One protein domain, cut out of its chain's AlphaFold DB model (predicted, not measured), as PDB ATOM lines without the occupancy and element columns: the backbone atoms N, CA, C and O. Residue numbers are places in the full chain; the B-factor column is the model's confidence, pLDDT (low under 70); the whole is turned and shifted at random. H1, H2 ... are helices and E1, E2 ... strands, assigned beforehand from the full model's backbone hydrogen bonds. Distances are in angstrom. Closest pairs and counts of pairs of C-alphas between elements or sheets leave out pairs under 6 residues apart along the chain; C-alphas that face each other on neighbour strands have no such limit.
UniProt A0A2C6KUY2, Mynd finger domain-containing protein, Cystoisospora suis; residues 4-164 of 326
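What this domain is: This is residues 4 to 164 of the 326 residues of the protein "Mynd finger domain-containing protein" of Cystoisospora suis (UniProt A0A2C6KUY2). A strongly twisted sheet of six strands curls round the helix H1, while the short helix H4 packs on the opposite face and H5 grazes the sheet with residues 151 to 154. H2 and H3 make a small separate head at one end of the longest axis, away from the sheet. The printed part has 161 residues with five named helices and six named strands, in the order E1 E2 H1 H2 H3 E3 E4 H4 E5 E6 H5; the class is mixed, helices and strands. The sheet is branched at E5 and its neighbour pairs are antiparallel. The whole is compact, with a radius of gyration of the C-alphas of 17.0 A and spans of 46 by 37 by 27 A.

How they stand to each other: E1, residues 7 to 16, bends by 75 degrees at residue 10 and forms a hairpin with E2, residues 25 to 32; N 13 and O 27 are 2.8 A apart, within hydrogen-bond range. H1, residues 33 to 44, is on the sheet; its closest C-alphas to E1 are those of Glu 33 and Val 7, 6.4 A. H2, residues 51 to 64, touches H3, residues 71 to 80, with residues 58 to 61 alone, the C-alphas of Lys 58 and Leu 74 coming closest at 6.7 A. Their lines are only just about perpendicular, at 71 degrees, and neither helix is on the sheet. E3, residues 85 to 88, and E4, residues 99 to 105, form a hairpin, with N 87 and O 103 at 2.8 A. H4, residues 118 to 124, is on the face opposite to H1, at a height over the sheet of 9.4 A. E5, residues 132 to 139, has E4 on one side, with N 104 and O 133 at 2.8 A, and on the other side E1, with N 16 and O 132 at 2.8 A, and E6, residues 144 to 147, with N 138 and O 145 at 2.8 A. H5, residues 151 to 159, touches H4, about perpendicular at 86 degrees, with the C-alphas of Ile 123 and Met 158 closest at 6.2 A. In H1 to H5 every O i to N i+4 pair is within hydrogen-bond range.

Where its parts are: E1 runs 24.7 A from C-alpha 7 at (125.978, 140.261, 120.839); E2 measures 21.5 A, E5 21.8 A and E4 19.7 A. H2 measures 20.1 A from C-alpha 51 at (142.396, 107.350, 125.631), and H1 17.1 A. H5 ends at C-alpha 159, (156.297, 144.451, 131.366).

The domain as a whole: The C-alphas farthest apart, of Thr 70 and Glu 152, are 47.9 A apart. The printed part has no cut, and the link from E4 to H4, residues 106 to 117, is long. The mean pLDDT of the printed part is 80.8; residues 46 to 83 and residue 164 are under 70.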
ATOM      1  N   ASP A   4     125.355 134.582 127.672       74.81
ATOM      2  CA  ASP A   4     125.469 133.878 126.387       74.81
ATOM      3  C   ASP A   4     124.718 134.574 125.232       74.81
ATOM      4  O   ASP A   4     125.110 134.424 124.071       74.81
ATOM      5  N   ASP A   5     123.650 135.323 125.539       82.69
ATOM      6  CA  ASP A   5     122.787 135.986 124.547       82.69
ATOM      7  C   ASP A   5     123.367 137.329 124.057       82.69
ATOM      8  O   ASP A   5     122.853 137.917 123.100       82.69
ATOM      9  N   VAL A   6     124.425 137.833 124.705       85.00
ATOM     10  CA  VAL A   6     125.033 139.132 124.392       85.00
ATOM     11  C   VAL A   6     125.702 139.090 123.017       85.00
ATOM     12  O   VAL A   6     126.465 138.178 122.700       85.00
ATOM     13  N   VAL A   7     125.423 140.105 122.191       86.50
ATOM     14  CA  VAL A   7     125.978 140.261 120.839       86.50
ATOM     15  C   VAL A   7     127.057 141.339 120.846       86.50
ATOM     16  O   VAL A   7     126.772 142.514 121.072       86.50
ATOM     17  N   HIS A   8     128.293 140.955 120.537       85.56
ATOM     18  CA  HIS A   8     129.413 141.877 120.379       85.56
ATOM     19  C   HIS A   8     129.578 142.260 118.903       85.56
ATOM     20  O   HIS A   8     129.588 141.395 118.024       85.56
ATOM     21  N   LYS A   9     129.708 143.564 118.625       82.75
ATOM     22  CA  LYS A   9     129.794 144.104 117.253       82.75
ATOM     23  C   LYS A   9     131.048 143.600 116.538       82.75
ATOM     24  O   LYS A   9     130.940 143.006 115.476       82.75
ATOM     25  N   LYS A  10     132.207 143.841 117.154       91.94
ATOM     26  CA  LYS A  10     133.527 143.287 116.840       91.94
ATOM     27  C   LYS A  10     134.464 143.613 118.010       91.94
ATOM     28  O   LYS A  10     134.296 144.678 118.597       91.94
ATOM     29  N   PHE A  11     135.407 142.733 118.340       92.94
ATOM     30  CA  PHE A  11     136.494 143.016 119.290       92.94
ATOM     31  C   PHE A  11     137.779 142.241 118.946       92.94
ATOM     32  O   PHE A  11     137.707 141.107 118.461       92.94
ATOM     33  N   SER A  12     138.942 142.828 119.230       93.56
ATOM     34  CA  SER A  12     140.254 142.160 119.252       93.56
ATOM     35  C   SER A  12     140.497 141.381 120.552       93.56
ATOM     36  O   SER A  12     140.145 141.824 121.647       93.56
ATOM     37  N   TYR A  13     141.136 140.221 120.428       94.19
ATOM     38  CA  TYR A  13     141.643 139.384 121.513       94.19
ATOM     39  C   TYR A  13     143.001 138.785 121.115       94.19
ATOM     40  O   TYR A  13     143.308 138.616 119.934       94.19
ATOM     41  N   ILE A  14     143.825 138.450 122.104       94.94
ATOM     42  CA  ILE A  14     145.198 137.980 121.893       94.94
ATOM     43  C   ILE A  14     145.272 136.460 122.069       94.94
ATOM     44  O   ILE A  14     144.708 135.907 123.011       94.94
ATOM     45  N   TYR A  15     145.994 135.789 121.175       94.25
ATOM     46  CA  TYR A  15     146.347 134.372 121.252       94.25
ATOM     47  C   TYR A  15     147.852 134.222 121.493       94.25
ATOM     48  O   TYR A  15     148.676 134.805 120.787       94.25
ATOM     49  N   ILE A  16     148.201 133.434 122.508       92.19
ATOM     50  CA  ILE A  16     149.566 133.160 122.953       92.19
ATOM     51  C   ILE A  16     149.836 131.666 122.714       92.19
ATOM     52  O   ILE A  16     149.471 130.851 123.573       92.19
ATOM     53  N   PRO A  17     150.488 131.297 121.595       90.88
ATOM     54  CA  PRO A  17     150.925 129.925 121.357       90.88
ATOM     55  C   PRO A  17     151.772 129.380 122.512       90.88
ATOM     56  O   PRO A  17     152.559 130.125 123.112       90.88
ATOM     57  N   ALA A  18     151.656 128.080 122.783       87.62
ATOM     58  CA  ALA A  18     152.490 127.374 123.758       87.62
ATOM     59  C   ALA A  18     153.984 127.358 123.377       87.62
ATOM     60  O   ALA A  18     154.855 127.390 124.248       87.62
ATOM     61  N   SER A  19     154.263 127.324 122.072       86.12
ATOM     62  CA  SER A  19     155.595 127.431 121.471       86.12
ATOM     63  C   SER A  19     156.232 128.800 121.727       86.12
ATOM     64  O   SER A  19     155.547 129.823 121.764       86.12
ATOM     65  N   MET A  20     157.558 128.830 121.885       80.94
ATOM     66  CA  MET A  20     158.326 130.075 122.026       80.94
ATOM     67  C   MET A  20     158.699 130.703 120.679       80.94
ATOM     68  O   MET A  20     158.895 131.917 120.625       80.94
ATOM     69  N   ASP A  21     158.778 129.892 119.621       84.94
ATOM     70  CA  ASP A  21     159.164 130.324 118.275       84.94
ATOM     71  C   ASP A  21     158.001 131.023 117.550       84.94
ATOM     72  O   ASP A  21     158.209 131.945 116.759       84.94
ATOM     73  N   ASP A  22     156.762 130.632 117.867       87.62
ATOM     74  CA  ASP A  22     155.551 131.212 117.290       87.62
ATOM     75  C   ASP A  22     155.203 132.555 117.941       87.62
ATOM     76  O   ASP A  22     155.085 132.672 119.167       87.62
ATOM     77  N   ALA A  23     155.002 133.584 117.118       87.31
ATOM     78  CA  ALA A  23     154.625 134.919 117.572       87.31
ATOM     79  C   ALA A  23     153.225 134.951 118.218       87.31
ATOM     80  O   ALA A  23     152.353 134.138 117.926       87.31
ATOM     81  N   VAL A  24     153.003 135.933 119.092       89.69
ATOM     82  CA  VAL A  24     151.680 136.227 119.662       89.69
ATOM     83  C   VAL A  24     150.794 136.824 118.566       89.69
ATOM     84  O   VAL A  24     151.180 137.814 117.941       89.69
ATOM     85  N   GLU A  25     149.618 136.239 118.344       91.75
ATOM     86  CA  GLU A  25     148.667 136.687 117.322       91.75
ATOM     87  C   GLU A  25     147.585 137.586 117.931       91.75
ATOM     88  O   GLU A  25     146.974 137.231 118.942       91.75
ATOM     89  N   GLU A  26     147.267 138.698 117.270       94.12
ATOM     90  CA  GLU A  26     146.017 139.426 117.514       94.12
ATOM     91  C   GLU A  26     144.934 138.898 116.563       94.12
ATOM     92  O   GLU A  26     145.137 138.809 115.350       94.12
ATOM     93  N   ARG A  27     143.783 138.508 117.117       93.12
ATOM     94  CA  ARG A  27     142.646 137.932 116.390       93.12
ATOM     95  C   ARG A  27     141.393 138.744 116.706       93.12
ATOM     96  O   ARG A  27     141.195 139.150 117.842       93.12
ATOM     97  N   SER A  28     140.508 138.945 115.731       93.12
ATOM     98  CA  SER A  28     139.218 139.615 115.964       93.12
ATOM     99  C   SER A  28     138.045 138.638 115.935       93.12
ATOM    100  O   SER A  28     138.051 137.707 115.128       93.12
ATOM    101  N   PHE A  29     137.018 138.877 116.750       93.25
ATOM    102  CA  PHE A  29     135.755 138.131 116.743       93.25
ATOM    103  C   PHE A  29     134.547 139.078 116.660       93.25
ATOM    104  O   PHE A  29     134.606 140.209 117.137       93.25
ATOM    105  N   GLU A  30     133.449 138.604 116.073       92.19
ATOM    106  CA  GLU A  30     132.167 139.307 115.937       92.19
ATOM    107  C   GLU A  30     130.998 138.317 116.110       92.19
ATOM    108  O   GLU A  30     131.100 137.152 115.721       92.19
ATOM    109  N   GLY A  31     129.895 138.761 116.724       90.12
ATOM    110  CA  GLY A  31     128.717 137.931 117.011       90.12
ATOM    111  C   GLY A  31     128.484 137.649 118.503       90.12
ATOM    112  O   GLY A  31     128.885 138.420 119.372       90.12
ATOM    113  N   GLN A  32     127.769 136.561 118.806       89.81
ATOM    114  CA  GLN A  32     127.337 136.211 120.168       89.81
ATOM    115  C   GLN A  32     128.477 135.699 121.062       89.81
ATOM    116  O   GLN A  32     129.300 134.897 120.613       89.81
ATOM    117  N   GLU A  33     128.450 136.054 122.351       88.31
ATOM    118  CA  GLU A  33     129.370 135.532 123.380       88.31
ATOM    119  C   GLU A  33     129.372 133.996 123.410       88.31
ATOM    120  O   GLU A  33     130.432 133.370 123.407       88.31
ATOM    121  N   LYS A  34     128.197 133.359 123.311       87.25
ATOM    122  CA  LYS A  34     128.073 131.895 123.200       87.25
ATOM    123  C   LYS A  34     128.942 131.290 122.089       87.25
ATOM    124  O   LYS A  34     129.523 130.218 122.272       87.25
ATOM    125  N   ASN A  35     129.064 131.978 120.953       89.56
ATOM    126  CA  ASN A  35     129.864 131.522 119.817       89.56
ATOM    127  C   ASN A  35     131.367 131.754 120.046       89.56
ATOM    128  O   ASN A  35     132.171 130.928 119.610       89.56
ATOM    129  N   PHE A  36     131.754 132.807 120.774       89.38
ATOM    130  CA  PHE A  36     133.139 133.016 121.212       89.38
ATOM    131  C   PHE A  36     133.574 131.931 122.210       89.38
ATOM    132  O   PHE A  36     134.587 131.261 121.999       89.38
ATOM    133  N   ARG A  37     132.750 131.658 123.230       86.44
ATOM    134  CA  ARG A  37     132.953 130.558 124.194       86.44
ATOM    135  C   ARG A  37     133.062 129.202 123.486       86.44
ATOM    136  O   ARG A  37     133.971 128.421 123.765       86.44
ATOM    137  N   ALA A  38     132.189 128.934 122.511       85.94
ATOM    138  CA  ALA A  38     132.251 127.719 121.696       85.94
ATOM    139  C   ALA A  38     133.515 127.640 120.814       85.94
ATOM    140  O   ALA A  38     134.053 126.549 120.624       85.94
ATOM    141  N   LEU A  39     134.016 128.769 120.298       88.75
ATOM    142  CA  LEU A  39     135.266 128.832 119.533       88.75
ATOM    143  C   LEU A  39     136.479 128.490 120.406       88.75
ATOM    144  O   LEU A  39     137.298 127.675 119.978       88.75
ATOM    145  N   LEU A  40     136.560 129.049 121.620       87.56
ATOM    146  CA  LEU A  40     137.617 128.735 122.588       87.56
ATOM    147  C   LEU A  40     137.576 127.255 123.003       87.56
ATOM    148  O   LEU A  40     138.586 126.564 122.888       87.56
ATOM    149  N   ASN A  41     136.401 126.733 123.381       82.69
ATOM    150  CA  ASN A  41     136.222 125.306 123.690       82.69
ATOM    151  C   ASN A  41     136.667 124.412 122.521       82.69
ATOM    152  O   ASN A  41     137.380 123.434 122.719       82.69
ATOM    153  N   ARG A  42     136.307 124.761 121.279       83.19
ATOM    154  CA  ARG A  42     136.706 124.008 120.078       83.19
ATOM    155  C   ARG A  42     138.208 124.108 119.765       83.19
ATOM    156  O   ARG A  42     138.699 123.288 118.991       83.19
ATOM    157  N   HIS A  43     138.938 125.083 120.307       84.31
ATOM    158  CA  HIS A  43     140.401 125.114 120.209       84.31
ATOM    159  C   HIS A  43     141.018 124.107 121.183       84.31
ATOM    160  O   HIS A  43     141.670 123.167 120.743       84.31
ATOM    161  N   PHE A  44     140.710 124.210 122.478       80.06
ATOM    162  CA  PHE A  44     141.265 123.314 123.502       80.06
ATOM    163  C   PHE A  44     140.814 121.846 123.361       80.06
ATOM    164  O   PHE A  44     141.583 120.929 123.649       80.06
ATOM    165  N   ASN A  45     139.611 121.607 122.825       73.75
ATOM    166  CA  ASN A  45     139.079 120.262 122.565       73.75
ATOM    167  C   ASN A  45     139.446 119.717 121.167       73.75
ATOM    168  O   ASN A  45     138.987 118.642 120.785       73.75
ATOM    169  N   ARG A  46     140.253 120.432 120.361       63.50
ATOM    170  CA  ARG A  46     140.874 119.833 119.160       63.50
ATOM    171  C   ARG A  46     142.002 118.887 119.540       63.50
ATOM    172  O   ARG A  46     142.127 117.826 118.937       63.50
ATOM    173  N   GLU A  47     142.737 119.230 120.589       57.00
ATOM    174  CA  GLU A  47     143.571 118.300 121.346       57.00
ATOM    175  C   GLU A  47     142.674 117.489 122.296       57.00
ATOM    176  O   GLU A  47     142.782 117.575 123.515       57.00
ATOM    177  N   ASN A  48     141.714 116.748 121.736       53.31
ATOM    178  CA  ASN A  48     140.951 115.761 122.498       53.31
ATOM    179  C   ASN A  48     141.933 114.779 123.145       53.31
ATOM    180  O   ASN A  48     142.859 114.324 122.473       53.31
ATOM    181  N   LEU A  49     141.701 114.431 124.415       55.94
ATOM    182  CA  LEU A  49     142.558 113.489 125.126       55.94
ATOM    183  C   LEU A  49     142.628 112.175 124.344       55.94
ATOM    184  O   LEU A  49     141.599 111.601 123.964       55.94
ATOM    185  N   LEU A  50     143.843 111.679 124.128       57.19
ATOM    186  CA  LEU A  50     144.026 110.290 123.743       57.19
ATOM    187  C   LEU A  50     143.525 109.421 124.906       57.19
ATOM    188  O   LEU A  50     143.591 109.810 126.072       57.19
ATOM    189  N   LYS A  51     143.019 108.221 124.611       58.41
ATOM    190  CA  LYS A  51     142.396 107.350 125.631       58.41
ATOM    191  C   LYS A  51     143.342 107.014 126.794       58.41
ATOM    192  O   LYS A  51     142.901 106.851 127.927       58.41
ATOM    193  N   ASP A  52     144.645 106.988 126.520       58.31
ATOM    194  CA  ASP A  52     145.699 106.777 127.516       58.31
ATOM    195  C   ASP A  52     145.840 107.971 128.488       58.31
ATOM    196  O   ASP A  52     146.215 107.805 129.650       58.31
ATOM    197  N   GLU A  53     145.505 109.183 128.038       60.50
ATOM    198  CA  GLU A  53     145.508 110.413 128.838       60.50
ATOM    199  C   GLU A  53     144.241 110.538 129.690       60.50
ATOM    200  O   GLU A  53     144.316 111.025 130.818       60.50
ATOM    201  N   GLU A  54     143.094 110.057 129.192       62.62
ATOM    202  CA  GLU A  54     141.846 109.970 129.964       62.62
ATOM    203  C   GLU A  54     142.039 109.074 131.201       62.62
ATOM    204  O   GLU A  54     141.772 109.504 132.324       62.62
ATOM    205  N   GLU A  55     142.610 107.876 131.033       65.81
ATOM    206  CA  GLU A  55     142.933 106.971 132.148       65.81
ATOM    207  C   GLU A  55     144.000 107.556 133.100       65.81
ATOM    208  O   GLU A  55     143.900 107.422 134.326       65.81
ATOM    209  N   LYS A  56     144.995 108.286 132.573       66.06
ATOM    210  CA  LYS A  56     145.983 109.029 133.383       66.06
ATOM    211  C   LYS A  56     145.313 110.124 134.230       66.06
ATOM    212  O   LYS A  56     145.661 110.277 135.402       66.06
ATOM    213  N   PHE A  57     144.330 110.841 133.679       65.25
ATOM    214  CA  PHE A  57     143.565 111.879 134.381       65.25
ATOM    215  C   PHE A  57     142.643 111.306 135.454       65.25
ATOM    216  O   PHE A  57     142.639 111.759 136.597       65.25
ATOM    217  N   LYS A  58     141.904 110.259 135.090       67.62
ATOM    218  CA  LYS A  58     141.010 109.484 135.949       67.62
ATOM    219  C   LYS A  58     141.745 108.967 137.191       67.62
ATOM    220  O   LYS A  58     141.253 109.099 138.312       67.62
ATOM    221  N   LYS A  59     142.982 108.488 137.026       68.81
ATOM    222  CA  LYS A  59     143.857 108.090 138.139       68.81
ATOM    223  C   LYS A  59     144.246 109.260 139.058       68.81
ATOM    224  O   LYS A  59     144.227 109.101 140.278       68.81
ATOM    225  N   ASP A  60     144.567 110.423 138.496       66.38
ATOM    226  CA  ASP A  60     144.945 111.628 139.251       66.38
ATOM    227  C   ASP A  60     143.746 112.259 139.997       66.38
ATOM    228  O   ASP A  60     143.875 112.652 141.157       66.38
ATOM    229  N   LEU A  61     142.545 112.265 139.403       67.81
ATOM    230  CA  LEU A  61     141.314 112.679 140.094       67.81
ATOM    231  C   LEU A  61     140.889 111.686 141.178       67.81
ATOM    232  O   LEU A  61     140.516 112.116 142.267       67.81
ATOM    233  N   SER A  62     140.994 110.377 140.931       67.94
ATOM    234  CA  SER A  62     140.723 109.350 141.948       67.94
ATOM    235  C   SER A  62     141.627 109.527 143.179       67.94
ATOM    236  O   SER A  62     141.148 109.487 144.314       67.94
ATOM    237  N   HIS A  63     142.908 109.856 142.962       67.62
ATOM    238  CA  HIS A  63     143.861 110.178 144.030       67.62
ATOM    239  C   HIS A  63     143.559 111.518 144.738       67.62
ATOM    240  O   HIS A  63     143.829 111.652 145.930       67.62
ATOM    241  N   LYS A  64     142.995 112.515 144.045       62.50
ATOM    242  CA  LYS A  64     142.580 113.803 144.645       62.50
ATOM    243  C   LYS A  64     141.234 113.745 145.372       62.50
ATOM    244  O   LYS A  64     140.956 114.617 146.191       62.50
ATOM    245  N   ALA A  65     140.406 112.744 145.076       61.06
ATOM    246  CA  ALA A  65     139.067 112.561 145.636       61.06
ATOM    247  C   ALA A  65     138.985 111.439 146.693       61.06
ATOM    248  O   ALA A  65     137.879 111.003 147.020       61.06
ATOM    249  N   ASP A  66     140.122 110.939 147.198       59.59
ATOM    250  CA  ASP A  66     140.226 109.799 148.131       59.59
ATOM    251  C   ASP A  66     139.414 108.557 147.692       59.59
ATOM    252  O   ASP A  66     138.824 107.853 148.515       59.59
ATOM    253  N   GLY A  67     139.311 108.307 146.379       61.06
ATOM    254  CA  GLY A  67     138.516 107.203 145.820       61.06
ATOM    255  C   GLY A  67     136.999 107.294 146.068       61.06
ATOM    256  O   GLY A  67     136.303 106.286 145.970       61.06
ATOM    257  N   ARG A  68     136.460 108.474 146.410       60.66
ATOM    258  CA  ARG A  68     135.042 108.669 146.791       60.66
ATOM    259  C   ARG A  68     134.075 108.859 145.613       60.66
ATOM    260  O   ARG A  68     132.890 109.093 145.846       60.66
ATOM    261  N   LEU A  69     134.568 108.782 144.377       63.94
ATOM    262  CA  LEU A  69     133.805 108.898 143.129       63.94
ATOM    263  C   LEU A  69     133.929 107.590 142.340       63.94
ATOM    264  O   LEU A  69     135.006 106.996 142.318       63.94
ATOM    265  N   THR A  70     132.850 107.144 141.693       68.81
ATOM    266  CA  THR A  70     132.898 105.959 140.817       68.81
ATOM    267  C   THR A  70     133.443 106.305 139.432       68.81
ATOM    268  O   THR A  70     133.326 107.447 138.990       68.81
ATOM    269  N   ASP A  71     133.980 105.309 138.722       65.88
ATOM    270  CA  ASP A  71     134.468 105.447 137.341       65.88
ATOM    271  C   ASP A  71     133.437 106.115 136.415       65.88
ATOM    272  O   ASP A  71     133.778 107.064 135.713       65.88
ATOM    273  N   ASP A  72     132.166 105.700 136.467       64.31
ATOM    274  CA  ASP A  72     131.103 106.274 135.626       64.31
ATOM    275  C   ASP A  72     130.830 107.752 135.950       64.31
ATOM    276  O   ASP A  72     130.613 108.566 135.049       64.31
ATOM    277  N   GLN A  73     130.858 108.125 137.238       63.47
ATOM    278  CA  GLN A  73     130.736 109.526 137.654       63.47
ATOM    279  C   GLN A  73     131.964 110.335 137.240       63.47
ATOM    280  O   GLN A  73     131.831 111.499 136.870       63.47
ATOM    281  N   LEU A  74     133.147 109.724 137.275       65.44
ATOM    282  CA  LEU A  74     134.400 110.365 136.916       65.44
ATOM    283  C   LEU A  74     134.494 110.602 135.403       65.44
ATOM    284  O   LEU A  74     134.695 111.744 135.005       65.44
ATOM    285  N   SER A  75     134.217 109.611 134.551       63.50
ATOM    286  CA  SER A  75     134.101 109.829 133.099       63.50
ATOM    287  C   SER A  75     132.964 110.802 132.743       63.50
ATOM    288  O   SER A  75     133.122 111.604 131.825       63.50
ATOM    289  N   SER A  76     131.859 110.827 133.504       62.06
ATOM    290  CA  SER A  76     130.802 111.843 133.331       62.06
ATOM    291  C   SER A  76     131.269 113.260 133.694       62.06
ATOM    292  O   SER A  76     130.886 114.219 133.024       62.06
ATOM    293  N   LEU A  77     132.109 113.411 134.725       57.91
ATOM    294  CA  LEU A  77     132.732 114.689 135.088       57.91
ATOM    295  C   LEU A  77     133.765 115.123 134.044       57.91
ATOM    296  O   LEU A  77     133.745 116.280 133.643       57.91
ATOM    297  N   ILE A  78     134.601 114.203 133.552       58.06
ATOM    298  CA  ILE A  78     135.591 114.464 132.495       58.06
ATOM    299  C   ILE A  78     134.877 114.974 131.236       58.06
ATOM    300  O   ILE A  78     135.117 116.106 130.816       58.06
ATOM    301  N   ALA A  79     133.914 114.206 130.716       54.59
ATOM    302  CA  ALA A  79     133.119 114.584 129.547       54.59
ATOM    303  C   ALA A  79     132.324 115.893 129.748       54.59
ATOM    304  O   ALA A  79     132.071 116.618 128.784       54.59
ATOM    305  N   GLY A  80     131.940 116.208 130.991       51.78
ATOM    306  CA  GLY A  80     131.234 117.437 131.361       51.78
ATOM    307  C   GLY A  80     132.121 118.669 131.593       51.78
ATOM    308  O   GLY A  80     131.603 119.784 131.560       51.78
ATOM    309  N   GLN A  81     133.432 118.503 131.814       54.03
ATOM    310  CA  GLN A  81     134.367 119.582 132.181       54.03
ATOM    311  C   GLN A  81     135.343 119.981 131.058       54.03
ATOM    312  O   GLN A  81     136.308 120.704 131.302       54.03
ATOM    313  N   HIS A  82     135.068 119.599 129.807       56.34
ATOM    314  CA  HIS A  82     135.800 120.062 128.617       56.34
ATOM    315  C   HIS A  82     135.467 121.519 128.224       56.34
ATOM    316  O   HIS A  82     135.145 121.830 127.072       56.34
ATOM    317  N   THR A  83     135.551 122.419 129.204       64.94
ATOM    318  CA  THR A  83     135.565 123.870 129.031       64.94
ATOM    319  C   THR A  83     136.815 124.439 129.688       64.94
ATOM    320  O   THR A  83     137.173 124.027 130.792       64.94
ATOM    321  N   TYR A  84     137.464 125.387 129.015       80.50
ATOM    322  CA  TYR A  84     138.686 126.057 129.478       80.50
ATOM    323  C   TYR A  84     138.573 126.600 130.914       80.50
ATOM    324  O   TYR A  84     137.504 127.028 131.356       80.50
ATOM    325  N   GLN A  85     139.701 126.668 131.623       85.12
ATOM    326  CA  GLN A  85     139.769 127.425 132.871       85.12
ATOM    327  C   GLN A  85     139.915 128.922 132.553       85.12
ATOM    328  O   GLN A  85     140.620 129.308 131.618       85.12
ATOM    329  N   ILE A  86     139.250 129.770 133.344       88.56
ATOM    330  CA  ILE A  86     139.398 131.229 133.289       88.56
ATOM    331  C   ILE A  86     140.234 131.678 134.490       88.56
ATOM    332  O   ILE A  86     139.890 131.371 135.631       88.56
ATOM    333  N   ILE A  87     141.307 132.428 134.245       89.38
ATOM    334  CA  ILE A  87     142.069 133.141 135.274       89.38
ATOM    335  C   ILE A  87     141.809 134.647 135.104       89.38
ATOM    336  O   ILE A  87     142.235 135.217 134.094       89.38
ATOM    337  N   PRO A  88     141.158 135.325 136.068       88.88
ATOM    338  CA  PRO A  88     141.065 136.779 136.051       88.88
ATOM    339  C   PRO A  88     142.451 137.382 136.312       88.88
ATOM    340  O   PRO A  88     143.083 137.099 137.334       88.88
ATOM    341  N   LEU A  89     142.935 138.201 135.379       87.31
ATOM    342  CA  LEU A  89     144.194 138.946 135.500       87.31
ATOM    343  C   LEU A  89     143.962 140.321 136.132       87.31
ATOM    344  O   LEU A  89     144.773 140.787 136.928       87.31
ATOM    345  N   SER A  90     142.834 140.947 135.797       86.94
ATOM    346  CA  SER A  90     142.332 142.175 136.411       86.94
ATOM    347  C   SER A  90     140.817 142.067 136.597       86.94
ATOM    348  O   SER A  90     140.122 141.453 135.787       86.94
ATOM    349  N   LEU A  91     140.302 142.635 137.689       84.44
ATOM    350  CA  LEU A  91     138.869 142.635 137.986       84.44
ATOM    351  C   LEU A  91     138.202 143.897 137.411       84.44
ATOM    352  O   LEU A  91     138.786 144.984 137.523       84.44
ATOM    353  N   PRO A  92     136.982 143.795 136.852       82.75
ATOM    354  CA  PRO A  92     136.197 144.967 136.498       82.75
ATOM    355  C   PRO A  92     135.810 145.708 137.784       82.75
ATOM    356  O   PRO A  92     135.181 145.160 138.687       82.75
ATOM    357  N   CYS A  93     136.267 146.950 137.923       81.81
ATOM    358  CA  CYS A  93     135.986 147.778 139.090       81.81
ATOM    359  C   CYS A  93     136.109 149.267 138.751       81.81
ATOM    360  O   CYS A  93     136.716 149.650 137.750       81.81
ATOM    361  N   LYS A  94     135.609 150.143 139.629       79.31
ATOM    362  CA  LYS A  94     135.667 151.606 139.434       79.31
ATOM    363  C   LYS A  94     137.092 152.137 139.193       79.31
ATOM    364  O   LYS A  94     137.256 153.093 138.442       79.31
ATOM    365  N   ALA A  95     138.122 151.496 139.756       80.00
ATOM    366  CA  ALA A  95     139.525 151.859 139.526       80.00
ATOM    367  C   ALA A  95     140.051 151.433 138.138       80.00
ATOM    368  O   ALA A  95     140.797 152.187 137.517       80.00
ATOM    369  N   SER A  96     139.625 150.279 137.612       76.88
ATOM    370  CA  SER A  96     139.963 149.804 136.258       76.88
ATOM    371  C   SER A  96     139.017 150.334 135.169       76.88
ATOM    372  O   SER A  96     139.043 149.850 134.039       76.88
ATOM    373  N   LYS A  97     138.171 151.329 135.486       83.88
ATOM    374  CA  LYS A  97     137.082 151.819 134.616       83.88
ATOM    375  C   LYS A  97     136.165 150.678 134.147       83.88
ATOM    376  O   LYS A  97     135.809 150.617 132.973       83.88
ATOM    377  N   TYR A  98     135.847 149.768 135.068       86.94
ATOM    378  CA  TYR A  98     135.019 148.578 134.860       86.94
ATOM    379  C   TYR A  98     135.565 147.576 133.829       86.94
ATOM    380  O   TYR A  98     134.840 146.708 133.359       86.94
ATOM    381  N   ARG A  99     136.864 147.642 133.504       88.94
ATOM    382  CA  ARG A  99     137.518 146.683 132.604       88.94
ATOM    383  C   ARG A  99     138.174 145.549 133.386       88.94
ATOM    384  O   ARG A  99     138.969 145.798 134.294       88.94
ATOM    385  N   GLY A 100     137.852 144.316 133.010       89.62
ATOM    386  CA  GLY A 100     138.459 143.090 133.521       89.62
ATOM    387  C   GLY A 100     139.074 142.269 132.391       89.62
ATOM    388  O   GLY A 100     138.394 141.905 131.430       89.62
ATOM    389  N   THR A 101     140.366 141.974 132.498       91.06
ATOM    390  CA  THR A 101     141.108 141.146 131.542       91.06
ATOM    391  C   THR A 101     141.161 139.713 132.053       91.06
ATOM    392  O   THR A 101     141.619 139.453 133.167       91.06
ATOM    393  N   ASN A 102     140.714 138.775 131.222       92.25
ATOM    394  CA  ASN A 102     140.650 137.355 131.541       92.25
ATOM    395  C   ASN A 102     141.599 136.558 130.642       92.25
ATOM    396  O   ASN A 102     141.614 136.747 129.422       92.25
ATOM    397  N   ALA A 103     142.353 135.648 131.255       92.50
ATOM    398  CA  ALA A 103     143.120 134.622 130.567       92.50
ATOM    399  C   ALA A 103     142.307 133.324 130.491       92.50
ATOM    400  O   ALA A 103     141.779 132.855 131.498       92.50
ATOM    401  N   TYR A 104     142.232 132.739 129.303       92.00
ATOM    402  CA  TYR A 104     141.560 131.478 129.013       92.00
ATOM    403  C   TYR A 104     142.631 130.438 128.680       92.00
ATOM    404  O   TYR A 104     143.450 130.671 127.787       92.00
ATOM    405  N   ILE A 105     142.653 129.326 129.414       90.00
ATOM    406  CA  ILE A 105     143.698 128.292 129.341       90.00
ATOM    407  C   ILE A 105     143.085 126.893 129.282       90.00
ATOM    408  O   ILE A 105     141.954 126.678 129.727       90.00
ATOM    409  N   ASP A 106     143.857 125.921 128.807       86.12
ATOM    410  CA  ASP A 106     143.465 124.517 128.892       86.12
ATOM    411  C   ASP A 106     143.459 124.035 130.354       86.12
ATOM    412  O   ASP A 106     144.501 123.986 131.014       86.12
ATOM    413  N   SER A 107     142.288 123.634 130.855       77.00
ATOM    414  CA  SER A 107     142.125 123.019 132.180       77.00
ATOM    415  C   SER A 107     142.841 121.664 132.295       77.00
ATOM    416  O   SER A 107     143.155 121.219 133.401       77.00
ATOM    417  N   LEU A 108     143.152 121.027 131.161       74.75
ATOM    418  CA  LEU A 108     143.771 119.707 131.045       74.75
ATOM    419  C   LEU A 108     145.204 119.767 130.478       74.75
ATOM    420  O   LEU A 108     145.826 118.724 130.271       74.75
ATOM    421  N   GLY A 109     145.797 120.956 130.306       73.38
ATOM    422  CA  GLY A 109     147.144 121.106 129.732       73.38
ATOM    423  C   GLY A 109     148.263 120.398 130.518       73.38
ATOM    424  O   GLY A 109     149.247 119.951 129.932       73.38
ATOM    425  N   ARG A 110     148.106 120.220 131.841       74.31
ATOM    426  CA  ARG A 110     149.016 119.406 132.686       74.31
ATOM    427  C   ARG A 110     148.832 117.893 132.525       74.31
ATOM    428  O   ARG A 110     149.718 117.125 132.886       74.31
ATOM    429  N   VAL A 111     147.675 117.464 132.032       71.00
ATOM    430  CA  VAL A 111     147.271 116.057 131.893       71.00
ATOM    431  C   VAL A 111     147.840 115.493 130.593       71.00
ATOM    432  O   VAL A 111     148.583 114.504 130.614       71.00
ATOM    433  N   LYS A 112     147.571 116.244 129.516       70.44
ATOM    434  CA  LYS A 112     148.104 116.135 128.150       70.44
ATOM    435  C   LYS A 112     149.620 116.400 128.034       70.44
ATOM    436  O   LYS A 112     150.184 116.366 126.951       70.44
ATOM    437  N   ASP A 113     150.269 116.749 129.151       73.75
ATOM    438  CA  ASP A 113     151.691 117.124 129.262       73.75
ATOM    439  C   ASP A 113     152.164 118.188 128.243       73.75
ATOM    440  O   ASP A 113     153.323 118.206 127.825       73.75
ATOM    441  N   LEU A 114     151.272 119.111 127.859       82.00
ATOM    442  CA  LEU A 114     151.542 120.147 126.853       82.00
ATOM    443  C   LEU A 114     152.756 121.003 127.246       82.00
ATOM    444  O   LEU A 114     152.985 121.200 128.441       82.00
ATOM    445  N   PRO A 115     153.525 121.571 126.302       86.44
ATOM    446  CA  PRO A 115     154.681 122.411 126.626       86.44
ATOM    447  C   PRO A 115     154.329 123.592 127.548       86.44
ATOM    448  O   PRO A 115     153.226 124.145 127.503       86.44
ATOM    449  N   THR A 116     155.272 123.983 128.413       88.88
ATOM    450  CA  THR A 116     155.089 125.108 129.346       88.88
ATOM    451  C   THR A 116     155.120 126.439 128.604       88.88
ATOM    452  O   THR A 116     156.164 126.880 128.123       88.88
ATOM    453  N   ASN A 117     153.983 127.128 128.581       90.38
ATOM    454  CA  ASN A 117     153.841 128.429 127.948       90.38
ATOM    455  C   ASN A 117     154.402 129.505 128.884       90.38
ATOM    456  O   ASN A 117     153.693 130.048 129.736       90.38
ATOM    457  N   SER A 118     155.703 129.787 128.769       89.38
ATOM    458  CA  SER A 118     156.395 130.720 129.675       89.38
ATOM    459  C   SER A 118     155.815 132.142 129.629       89.38
ATOM    460  O   SER A 118     155.791 132.833 130.651       89.38
ATOM    461  N   ARG A 119     155.274 132.551 128.471       90.25
ATOM    462  CA  ARG A 119     154.620 133.848 128.246       90.25
ATOM    463  C   ARG A 119     153.316 133.948 129.035       90.25
ATOM    464  O   ARG A 119     153.176 134.841 129.870       90.25
ATOM    465  N   ALA A 120     152.410 132.987 128.848       90.56
ATOM    466  CA  ALA A 120     151.172 132.913 129.622       90.56
ATOM    467  C   ALA A 120     151.457 132.743 131.123       90.56
ATOM    468  O   ALA A 120     150.848 133.423 131.945       90.56
ATOM    469  N   SER A 121     152.442 131.916 131.487       90.62
ATOM    470  CA  SER A 121     152.820 131.672 132.886       90.62
ATOM    471  C   SER A 121     153.303 132.936 133.606       90.62
ATOM    472  O   SER A 121     152.937 133.174 134.757       90.62
ATOM    473  N   ARG A 122     154.073 133.794 132.918       89.06
ATOM    474  CA  ARG A 122     154.535 135.091 133.440       89.06
ATOM    475  C   ARG A 122     153.376 136.049 133.733       89.06
ATOM    476  O   ARG A 122     153.379 136.685 134.781       89.06
ATOM    477  N   ILE A 123     152.387 136.137 132.842       89.38
ATOM    478  CA  ILE A 123     151.218 137.021 133.008       89.38
ATOM    479  C   ILE A 123     150.264 136.464 134.077       89.38
ATOM    480  O   ILE A 123     149.818 137.176 134.982       89.38
ATOM    481  N   CYS A 124     149.980 135.163 134.018       87.50
ATOM    482  CA  CYS A 124     149.101 134.496 134.970       87.50
ATOM    483  C   CYS A 124     149.722 134.373 136.371       87.50
ATOM    484  O   CYS A 124     148.966 134.221 137.327       87.50
ATOM    485  N   SER A 125     151.049 134.493 136.518       86.75
ATOM    486  CA  SER A 125     151.790 134.209 137.762       86.75
ATOM    487  C   SER A 125     151.546 132.788 138.301       86.75
ATOM    488  O   SER A 125     151.564 132.543 139.507       86.75
ATOM    489  N   THR A 126     151.312 131.844 137.389       85.06
ATOM    490  CA  THR A 126     151.030 130.424 137.638       85.06
ATOM    491  C   THR A 126     151.663 129.581 136.526       85.06
ATOM    492  O   THR A 126     151.901 130.085 135.435       85.06
ATOM    493  N   ASP A 127     151.951 128.299 136.770       87.00
ATOM    494  CA  ASP A 127     152.403 127.381 135.710       87.00
ATOM    495  C   ASP A 127     151.252 127.076 134.736       87.00
ATOM    496  O   ASP A 127     150.279 126.419 135.124       87.00
ATOM    497  N   ILE A 128     151.378 127.561 133.495       89.56
ATOM    498  CA  ILE A 128     150.441 127.359 132.383       89.56
ATOM    499  C   ILE A 128     151.075 126.439 131.335       89.56
ATOM    500  O   ILE A 128     152.198 126.661 130.874       89.56
ATOM    501  N   ARG A 129     150.324 125.415 130.928       87.69
ATOM    502  CA  ARG A 129     150.720 124.399 129.946       87.69
ATOM    503  C   ARG A 129     149.771 124.481 128.748       87.69
ATOM    504  O   ARG A 129     148.562 124.553 128.957       87.69
ATOM    505  N   GLY A 130     150.303 124.465 127.528       88.88
ATOM    506  CA  GLY A 130     149.510 124.661 126.309       88.88
ATOM    507  C   GLY A 130     149.191 126.127 125.990       88.88
ATOM    508  O   GLY A 130     149.792 127.059 126.533       88.88
ATOM    509  N   ASP A 131     148.272 126.337 125.050       90.62
ATOM    510  CA  ASP A 131     147.918 127.672 124.557       90.62
ATOM    511  C   ASP A 131     147.164 128.518 125.595       90.62
ATOM    512  O   ASP A 131     146.533 128.012 126.528       90.62
ATOM    513  N   CYS A 132     147.190 129.837 125.402       92.56
ATOM    514  CA  CYS A 132     146.403 130.779 126.188       92.56
ATOM    515  C   CYS A 132     145.775 131.854 125.291       92.56
ATOM    516  O   CYS A 132     146.412 132.340 124.358       92.56
ATOM    517  N   PHE A 133     144.545 132.265 125.598       93.62
ATOM    518  CA  PHE A 133     143.910 133.442 125.001       93.62
ATOM    519  C   PHE A 133     143.700 134.523 126.062       93.62
ATOM    520  O   PHE A 133     143.296 134.209 127.179       93.62
ATOM    521  N   LEU A 134     143.902 135.792 125.710       93.88
ATOM    522  CA  LEU A 134     143.564 136.945 126.548       93.88
ATOM    523  C   LEU A 134     142.459 137.770 125.882       93.88
ATOM    524  O   LEU A 134     142.559 138.113 124.705       93.88
ATOM    525  N   SER A 135     141.425 138.132 126.639       93.44
ATOM    526  CA  SER A 135     140.385 139.072 126.199       93.44
ATOM    527  C   SER A 135     139.951 139.949 127.370       93.44
ATOM    528  O   SER A 135     139.892 139.490 128.514       93.44
ATOM    529  N   THR A 136     139.648 141.215 127.081       92.56
ATOM    530  CA  THR A 136     139.125 142.169 128.063       92.56
ATOM    531  C   THR A 136     137.626 142.361 127.862       92.56
ATOM    532  O   THR A 136     137.149 142.513 126.738       92.56
ATOM    533  N   ALA A 137     136.885 142.364 128.964       91.19
ATOM    534  CA  ALA A 137     135.487 142.767 129.004       91.19
ATOM    535  C   ALA A 137     135.336 144.051 129.825       91.19
ATOM    536  O   ALA A 137     136.097 144.293 130.763       91.19
ATOM    537  N   PHE A 138     134.359 144.864 129.452       90.25
ATOM    538  CA  PHE A 138     133.751 145.879 130.292       90.25
ATOM    539  C   PHE A 138     132.525 145.253 130.968       90.25
ATOM    540  O   PHE A 138     131.732 144.588 130.300       90.25
ATOM    541  N   ASP A 139     132.416 145.429 132.282       88.75
ATOM    542  CA  ASP A 139     131.340 144.894 133.118       88.75
ATOM    543  C   ASP A 139     131.076 145.881 134.265       88.75
ATOM    544  O   ASP A 139     131.890 146.001 135.188       88.75
ATOM    545  N   ASP A 140     129.986 146.645 134.169       86.62
ATOM    546  CA  ASP A 140     129.563 147.628 135.176       86.62
ATOM    547  C   ASP A 140     128.292 147.231 135.942       86.62
ATOM    548  O   ASP A 140     127.588 148.092 136.463       86.62
ATOM    549  N   GLU A 141     128.045 145.920 136.062       78.56
ATOM    550  CA  GLU A 141     126.852 145.283 136.653       78.56
ATOM    551  C   GLU A 141     125.567 145.428 135.801       78.56
ATOM    552  O   GLU A 141     124.758 144.497 135.779       78.56
ATOM    553  N   ASP A 142     125.405 146.524 135.048       81.81
ATOM    554  CA  ASP A 142     124.289 146.752 134.112       81.81
ATOM    555  C   ASP A 142     124.634 146.376 132.650       81.81
ATOM    556  O   ASP A 142     123.776 145.865 131.917       81.81
ATOM    557  N   VAL A 143     125.877 146.609 132.206       84.38
ATOM    558  CA  VAL A 143     126.342 146.393 130.824       84.38
ATOM    559  C   VAL A 143     127.569 145.482 130.785       84.38
ATOM    560  O   VAL A 143     128.635 145.820 131.292       84.38
ATOM    561  N   PHE A 144     127.441 144.355 130.076       88.06
ATOM    562  CA  PHE A 144     128.553 143.472 129.718       88.06
ATOM    563  C   PHE A 144     128.882 143.601 128.223       88.06
ATOM    564  O   PHE A 144     128.062 143.248 127.372       88.06
ATOM    565  N   GLU A 145     130.092 144.048 127.881       89.00
ATOM    566  CA  GLU A 145     130.600 144.014 126.503       89.00
ATOM    567  C   GLU A 145     132.077 143.608 126.432       89.00
ATOM    568  O   GLU A 145     132.882 143.960 127.290       89.00
ATOM    569  N   ARG A 146     132.471 142.869 125.388       90.81
ATOM    570  CA  ARG A 146     133.890 142.636 125.096       90.81
ATOM    571  C   ARG A 146     134.477 143.829 124.367       90.81
ATOM    572  O   ARG A 146     133.858 144.360 123.447       90.81
ATOM    573  N   VAL A 147     135.678 144.211 124.778       90.19
ATOM    574  CA  VAL A 147     136.394 145.379 124.268       90.19
ATOM    575  C   VAL A 147     137.707 144.925 123.646       90.19
ATOM    576  O   VAL A 147     138.301 143.944 124.100       90.19
ATOM    577  N   ASP A 148     138.157 145.649 122.624       92.25
ATOM    578  CA  ASP A 148     139.455 145.434 121.994       92.25
ATOM    579  C   ASP A 148     140.578 145.346 123.035       92.25
ATOM    580  O   ASP A 148     140.751 146.233 123.876       92.25
ATOM    581  N   PHE A 149     141.325 144.248 122.962       89.50
ATOM    582  CA  PHE A 149     142.553 144.016 123.703       89.50
ATOM    583  C   PHE A 149     143.681 143.823 122.691       89.50
ATOM    584  O   PHE A 149     143.687 142.842 121.940       89.50
ATOM    585  N   THR A 150     144.588 144.794 122.638       90.69
ATOM    586  CA  THR A 150     145.599 144.923 121.584       90.69
ATOM    587  C   THR A 150     146.925 144.274 121.973       90.69
ATOM    588  O   THR A 150     147.184 143.945 123.138       90.69
ATOM    589  N   LYS A 151     147.835 144.153 121.002       87.12
ATOM    590  CA  LYS A 151     149.230 143.785 121.282       87.12
ATOM    591  C   LYS A 151     149.955 144.775 122.217       87.12
ATOM    592  O   LYS A 151     150.833 144.343 122.961       87.12
ATOM    593  N   GLU A 152     149.578 146.058 122.238       88.12
ATOM    594  CA  GLU A 152     150.156 147.056 123.158       88.12
ATOM    595  C   GLU A 152     149.751 146.772 124.615       88.12
ATOM    596  O   GLU A 152     150.600 146.780 125.511       88.12
ATOM    597  N   ASP A 153     148.483 146.417 124.853       87.44
ATOM    598  CA  ASP A 153     147.990 146.006 126.176       87.44
ATOM    599  C   ASP A 153     148.697 144.727 126.669       87.44
ATOM    600  O   ASP A 153     149.075 144.614 127.840       87.44
ATOM    601  N   TYR A 154     148.931 143.768 125.762       89.06
ATOM    602  CA  TYR A 154     149.699 142.551 126.042       89.06
ATOM    603  C   TYR A 154     151.162 142.847 126.420       89.06
ATOM    604  O   TYR A 154     151.677 142.278 127.388       89.06
ATOM    605  N   GLU A 155     151.836 143.748 125.703       89.38
ATOM    606  CA  GLU A 155     153.207 144.163 126.032       89.38
ATOM    607  C   GLU A 155     153.266 144.904 127.378       89.38
ATOM    608  O   GLU A 155     154.175 144.654 128.178       89.38
ATOM    609  N   GLY A 156     152.240 145.702 127.695       86.88
ATOM    610  CA  GLY A 156     152.035 146.301 129.014       86.88
ATOM    611  C   GLY A 156     151.950 145.268 130.146       86.88
ATOM    612  O   GLY A 156     152.661 145.403 131.146       86.88
ATOM    613  N   LEU A 157     151.153 144.202 129.974       85.94
ATOM    614  CA  LEU A 157     151.053 143.090 130.938       85.94
ATOM    615  C   LEU A 157     152.341 142.256 131.036       85.94
ATOM    616  O   LEU A 157     152.665 141.751 132.110       85.94
ATOM    617  N   MET A 158     153.098 142.104 129.947       85.31
ATOM    618  CA  MET A 158     154.391 141.407 129.982       85.31
ATOM    619  C   MET A 158     155.463 142.219 130.718       85.31
ATOM    620  O   MET A 158     156.298 141.631 131.418       85.31
ATOM    621  N   ALA A 159     155.439 143.549 130.600       88.12
ATOM    622  CA  ALA A 159     156.297 144.451 131.366       88.12
ATOM    623  C   ALA A 159     155.903 144.500 132.854       88.12
ATOM    624  O   ALA A 159     156.775 144.390 133.717       88.12
ATOM    625  N   HIS A 160     154.602 144.596 133.148       83.38
ATOM    626  CA  HIS A 160     154.048 144.733 134.497       83.38
ATOM    627  C   HIS A 160     153.016 143.621 134.784       83.38
ATOM    628  O   HIS A 160     151.810 143.876 134.743       83.38
ATOM    629  N   PRO A 161     153.461 142.378 135.060       81.62
ATOM    630  CA  PRO A 161     152.551 141.263 135.304       81.62
ATOM    631  C   PRO A 161     151.708 141.503 136.572       81.62
ATOM    632  O   PRO A 161     152.264 141.875 137.611       81.62
ATOM    633  N   PRO A 162     150.377 141.302 136.521       77.94
ATOM    634  CA  PRO A 162     149.494 141.603 137.644       77.94
ATOM    635  C   PRO A 162     149.717 140.639 138.817       77.94
ATOM    636  O   PRO A 162     149.808 139.426 138.625       77.94
ATOM    637  N   ASP A 163     149.760 141.166 140.043       73.81
ATOM    638  CA  ASP A 163     149.994 140.382 141.267       73.81
ATOM    639  C   ASP A 163     148.955 139.238 141.407       73.81
ATOM    640  O   ASP A 163     147.760 139.454 141.177       73.81
ATOM    641  N   PRO A 164     149.356 138.002 141.764       67.94
ATOM    642  CA  PRO A 164     148.410 136.925 142.060       67.94
ATOM    643  C   PRO A 164     147.586 137.145 143.345       67.94
ATOM    644  O   PRO A 164     146.564 136.479 143.525       67.94
TER     645      PRO A 164